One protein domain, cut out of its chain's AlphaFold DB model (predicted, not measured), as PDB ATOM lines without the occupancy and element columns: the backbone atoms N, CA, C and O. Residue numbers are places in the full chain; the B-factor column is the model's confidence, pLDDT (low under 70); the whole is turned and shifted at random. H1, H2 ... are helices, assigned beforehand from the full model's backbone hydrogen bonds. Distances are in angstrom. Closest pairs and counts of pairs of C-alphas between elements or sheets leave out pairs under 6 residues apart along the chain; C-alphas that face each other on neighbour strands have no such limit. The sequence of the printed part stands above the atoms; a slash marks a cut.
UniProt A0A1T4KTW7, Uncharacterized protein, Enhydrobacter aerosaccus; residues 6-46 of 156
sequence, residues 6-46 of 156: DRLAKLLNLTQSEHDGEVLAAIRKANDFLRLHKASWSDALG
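This is residues 6 to 46 of the 156 residues of an uncharacterized protein of Enhydrobacter aerosaccus (UniProt A0A1T4KTW7). This is a helical hairpin: H1 runs one way, the chain turns tightly, and the longer H2 folds back beside it. The short helix H3 lies off to the side of the last part of H2, close to H2 with Trp 41 nearest to Leu 34, but apart from H1. The printed part has 41 residues with three named helices, in the order H1, H2, H3, and no named strand; the class is all helix. The whole is compact, with a radius of gyration of the C-alphas of 10.3 A, yet elongated in outline, spanning 29 by 16 by 14 A.

Begin with H1, residues 6 to 16, and go on through a tight link to H2, residues 20 to 36. These two helices form a hairpin: they touch, with 18 pairs of C-alphas within 8 A. Look for their closest C-alphas at Thr 15 and Val 23, 4.3 A apart. Their lines stand at a shallow tilt of 23 degrees, and they run opposite ways. Another tight link leads to H3, residues 41 to 44. H2 and H3 are close but not clearly touching; their closest C-alphas, those of Leu 34 and Trp 41, are 7.4 A apart. H1 and H3 are apart. In H2 every O i to N i+4 pair is within hydrogen-bond range, in H1 5 of 7 are, and H3 is too short for such a pair.

Find C-alpha 6 at (180.267, 117.878, 169.438); from there H1 runs 16.3 A to C-alpha 16. H2 begins at C-alpha 20, at (188.918, 138.581, 166.832), and runs 24.5 A to C-alpha 36. H3 measures 4.9 A and ends at C-alpha 44, at (175.026, 120.312, 160.192).

The two C-alphas farthest apart, those of Glu 18 and Lys 38, are 30.3 A apart. The printed part has no cut, and no link is long. The mean pLDDT of the printed part is 83.0; look to residue 46 for the one printed residue under 70.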
ATOM      1  N   ASP A   6     179.702 117.378 168.180       81.88
ATOM      2  CA  ASP A   6     180.267 117.878 169.438       81.88
ATOM      3  C   ASP A   6     181.536 118.689 169.177       81.88
ATOM      4  O   ASP A   6     181.756 119.761 169.750       81.88
ATOM      5  N   ARG A   7     182.355 118.226 168.229       79.81
ATOM      6  CA  ARG A   7     183.549 118.954 167.798       79.81
ATOM      7  C   ARG A   7     183.212 120.256 167.075       79.81
ATOM      8  O   ARG A   7     183.902 121.256 167.290       79.81
ATOM      9  N   LEU A   8     182.158 120.270 166.258       83.12
ATOM     10  CA  LEU A   8     181.670 121.485 165.601       83.12
ATOM     11  C   LEU A   8     181.123 122.491 166.627       83.12
ATOM     12  O   LEU A   8     181.478 123.666 166.574       83.12
ATOM     13  N   ALA A   9     180.338 122.026 167.604       83.75
ATOM     14  CA  ALA A   9     179.823 122.853 168.692       83.75
ATOM     15  C   ALA A   9     180.956 123.463 169.532       83.75
ATOM     16  O   ALA A   9     180.926 124.650 169.857       83.75
ATOM     17  N   LYS A  10     182.013 122.692 169.814       84.62
ATOM     18  CA  LYS A  10     183.199 123.193 170.522       84.62
ATOM     19  C   LYS A  10     183.937 124.282 169.737       84.62
ATOM     20  O   LYS A  10     184.393 125.250 170.338       84.62
ATOM     21  N   LEU A  11     184.047 124.146 168.414       84.56
ATOM     22  CA  LEU A  11     184.631 125.184 167.555       84.56
ATOM     23  C   LEU A  11     183.756 126.439 167.508       84.56
ATOM     24  O   LEU A  11     184.287 127.543 167.558       84.56
ATOM     25  N   LEU A  12     182.434 126.282 167.471       84.12
ATOM     26  CA  LEU A  12     181.500 127.404 167.550       84.12
ATOM     27  C   LEU A  12     181.590 128.121 168.900       84.12
ATOM     28  O   LEU A  12     181.537 129.342 168.937       84.12
ATOM     29  N   ASN A  13     181.811 127.406 170.001       85.50
ATOM     30  CA  ASN A  13     181.964 128.047 171.307       85.50
ATOM     31  C   ASN A  13     183.222 128.937 171.390       85.50
ATOM     32  O   ASN A  13     183.216 129.963 172.060       85.50
ATOM     33  N   LEU A  14     184.282 128.607 170.641       81.12
ATOM     34  CA  LEU A  14     185.486 129.448 170.535       81.12
ATOM     35  C   LEU A  14     185.245 130.761 169.773       81.12
ATOM     36  O   LEU A  14     186.064 131.672 169.858       81.12
ATOM     37  N   THR A  15     184.121 130.892 169.062       85.44
ATOM     38  CA  THR A  15     183.745 132.154 168.400       85.44
ATOM     39  C   THR A  15     183.245 133.223 169.373       85.44
ATOM     40  O   THR A  15     183.077 134.365 168.968       85.44
ATOM     41  N   GLN A  16     183.046 132.876 170.650       83.25
ATOM     42  CA  GLN A  16     182.696 133.823 171.715       83.25
ATOM     43  C   GLN A  16     183.924 134.474 172.372       83.25
ATOM     44  O   GLN A  16     183.768 135.242 173.318       83.25
ATOM     45  N   SER A  17     185.143 134.154 171.918       79.50
ATOM     46  CA  SER A  17     186.368 134.783 172.427       79.50
ATOM     47  C   SER A  17     186.373 136.287 172.132       79.50
ATOM     48  O   SER A  17     185.975 136.712 171.051       79.50
ATOM     49  N   GLU A  18     186.882 137.090 173.072       78.56
ATOM     50  CA  GLU A  18     187.081 138.541 172.900       78.56
ATOM     51  C   GLU A  18     188.190 138.874 171.884       78.56
ATOM     52  O   GLU A  18     188.368 140.029 171.498       78.56
ATOM     53  N   HIS A  19     188.946 137.867 171.437       80.94
ATOM     54  CA  HIS A  19     190.039 138.029 170.487       80.94
ATOM     55  C   HIS A  19     189.574 137.692 169.065       80.94
ATOM     56  O   HIS A  19     189.479 136.521 168.690       80.94
ATOM     57  N   ASP A  20     189.380 138.716 168.228       80.56
ATOM     58  CA  ASP A  20     188.918 138.581 166.832       80.56
ATOM     59  C   ASP A  20     189.723 137.562 166.001       80.56
ATOM     60  O   ASP A  20     189.182 136.852 165.147       80.56
ATOM     61  N   GLY A  21     191.031 137.453 166.257       83.25
ATOM     62  CA  GLY A  21     191.901 136.488 165.583       83.25
ATOM     63  C   GLY A  21     191.529 135.030 165.877       83.25
ATOM     64  O   GLY A  21     191.559 134.189 164.975       83.25
ATOM     65  N   GLU A  22     191.132 134.733 167.114       81.38
ATOM     66  CA  GLU A  22     190.706 133.398 167.533       81.38
ATOM     67  C   GLU A  22     189.330 133.055 166.967       81.38
ATOM     68  O   GLU A  22     189.124 131.943 166.476       81.38
ATOM     69  N   VAL A  23     188.423 134.036 166.938       89.38
ATOM     70  CA  VAL A  23     187.089 133.905 166.341       89.38
ATOM     71  C   VAL A  23     187.196 133.537 164.860       89.38
ATOM     72  O   VAL A  23     186.606 132.552 164.406       89.38
ATOM     73  N   LEU A  24     188.011 134.268 164.095       88.88
ATOM     74  CA  LEU A  24     188.212 133.994 162.671       88.88
ATOM     75  C   LEU A  24     188.890 132.641 162.426       88.88
ATOM     76  O   LEU A  24     188.524 131.927 161.485       88.88
ATOM     77  N   ALA A  25     189.862 132.268 163.260       87.25
ATOM     78  CA  ALA A  25     190.514 130.967 163.175       87.25
ATOM     79  C   ALA A  25     189.528 129.819 163.455       87.25
ATOM     80  O   ALA A  25     189.523 128.820 162.728       87.25
ATOM     81  N   ALA A  26     188.652 129.977 164.451       87.81
ATOM     82  CA  ALA A  26     187.625 129.005 164.803       87.81
ATOM     83  C   ALA A  26     186.595 128.817 163.676       87.81
ATOM     84  O   ALA A  26     186.310 127.679 163.296       87.81
ATOM     85  N   ILE A  27     186.118 129.909 163.064       88.12
ATOM     86  CA  ILE A  27     185.181 129.860 161.927       88.12
ATOM     87  C   ILE A  27     185.811 129.163 160.715       88.12
ATOM     88  O   ILE A  27     185.183 128.300 160.097       88.12
ATOM     89  N   ARG A  28     187.064 129.495 160.366       89.69
ATOM     90  CA  ARG A  28     187.767 128.828 159.252       89.69
ATOM     91  C   ARG A  28     187.901 127.332 159.501       89.69
ATOM     92  O   ARG A  28     187.573 126.537 158.627       89.69
ATOM     93  N   LYS A  29     188.290 126.955 160.718       87.88
ATOM     94  CA  LYS A  29     188.443 125.555 161.111       87.88
ATOM     95  C   LYS A  29     187.118 124.792 161.090       87.88
ATOM     96  O   LYS A  29     187.102 123.634 160.686       87.88
ATOM     97  N   ALA A  30     186.013 125.432 161.474       87.19
ATOM     98  CA  ALA A  30     184.678 124.847 161.363       87.19
ATOM     99  C   ALA A  30     184.278 124.617 159.893       87.19
ATOM    100  O   ALA A  30     183.808 123.536 159.544       87.19
ATOM    101  N   ASN A  31     184.546 125.583 159.008       88.00
ATOM    102  CA  ASN A  31     184.313 125.436 157.567       88.00
ATOM    103  C   ASN A  31     185.161 124.320 156.938       88.00
ATOM    104  O   ASN A  31     184.654 123.544 156.126       88.00
ATOM    105  N   ASP A  32     186.437 124.221 157.309       88.25
ATOM    106  CA  ASP A  32     187.322 123.161 156.821       88.25
ATOM    107  C   ASP A  32     186.860 121.783 157.312       88.25
ATOM    108  O   ASP A  32     186.859 120.819 156.544       88.25
ATOM    109  N   PHE A  33     186.392 121.695 158.561       86.00
ATOM    110  CA  PHE A  33     185.825 120.469 159.117       86.00
ATOM    111  C   PHE A  33     184.588 120.010 158.334       86.00
ATOM    112  O   PHE A  33     184.500 118.849 157.942       86.00
ATOM    113  N   LEU A  34     183.676 120.923 158.000       85.94
ATOM    114  CA  LEU A  34     182.505 120.603 157.176       85.94
ATOM    115  C   LEU A  34     182.891 120.143 155.761       85.94
ATOM    116  O   LEU A  34     182.368 119.141 155.270       85.94
ATOM    117  N   ARG A  35     183.873 120.801 155.132       85.12
ATOM    118  CA  ARG A  35     184.379 120.425 153.800       85.12
ATOM    119  C   ARG A  35     184.995 119.031 153.768       85.12
ATOM    120  O   ARG A  35     184.741 118.289 152.819       85.12
ATOM    121  N   LEU A  36     185.764 118.656 154.792       87.06
ATOM    122  CA  LEU A  36     186.338 117.310 154.915       87.06
ATOM    123  C   LEU A  36     185.250 116.233 154.957       87.06
ATOM    124  O   LEU A  36     185.391 115.179 154.342       87.06
ATOM    125  N   HIS A  37     184.139 116.529 155.631       83.62
ATOM    126  CA  HIS A  37     182.991 115.635 155.734       83.62
ATOM    127  C   HIS A  37     182.011 115.757 154.553       83.62
ATOM    128  O   HIS A  37     180.973 115.099 154.567       83.62
ATOM    129  N   LYS A  38     182.336 116.563 153.523       83.00
ATOM    130  CA  LYS A  38     181.455 116.894 152.385       83.00
ATOM    131  C   LYS A  38     180.058 117.357 152.824       83.00
ATOM    132  O   LYS A  38     179.085 117.139 152.110       83.00
ATOM    133  N   ALA A  39     179.979 117.983 153.993       80.00
ATOM    134  CA  ALA A  39     178.752 118.482 154.585       80.00
ATOM    135  C   ALA A  39     178.689 120.003 154.443       80.00
ATOM    136  O   ALA A  39     179.709 120.697 154.415       80.00
ATOM    137  N   SER A  40     177.477 120.526 154.362       81.12
ATOM    138  CA  SER A  40     177.190 121.955 154.402       81.12
ATOM    139  C   SER A  40     176.686 122.368 155.789       81.12
ATOM    140  O   SER A  40     176.296 121.531 156.606       81.12
ATOM    141  N   TRP A  41     176.669 123.672 156.078       78.00
ATOM    142  CA  TRP A  41     176.066 124.182 157.318       78.00
ATOM    143  C   TRP A  41     174.578 123.830 157.434       78.00
ATOM    144  O   TRP A  41     174.101 123.599 158.541       78.00
ATOM    145  N   SER A  42     173.863 123.729 156.309       77.31
ATOM    146  CA  SER A  42     172.478 123.243 156.256       77.31
ATOM    147  C   SER A  42     172.358 121.805 156.756       77.31
ATOM    148  O   SER A  42     171.479 121.520 157.568       77.31
ATOM    149  N   ASP A  43     173.293 120.931 156.374       76.62
ATOM    150  CA  ASP A  43     173.316 119.538 156.840       76.62
ATOM    151  C   ASP A  43     173.660 119.450 158.334       76.62
ATOM    152  O   ASP A  43     173.076 118.659 159.075       76.62
ATOM    153  N   ALA A  44     174.593 120.288 158.798       73.56
ATOM    154  CA  ALA A  44     175.026 120.312 160.192       73.56
ATOM    155  C   ALA A  44     173.940 120.837 161.146       73.56
ATOM    156  O   ALA A  44     173.780 120.312 162.249       73.56
ATOM    157  N   LEU A  45     173.191 121.853 160.716       75.06
ATOM    158  CA  LEU A  45     172.123 122.481 161.496       75.06
ATOM    159  C   LEU A  45     170.769 121.777 161.331       75.06
ATOM    160  O   LEU A  45     169.796 122.180 161.963       75.06
ATOM    161  N   GLY A  46     170.687 120.740 160.489       66.19
ATOM    162  CA  GLY A  46     169.426 120.061 160.186       66.19
ATOM    163  C   GLY A  46     168.399 120.982 159.521       66.19
ATOM    164  O   GLY A  46     167.202 120.698 159.551       66.19
TER     165      GLY A  46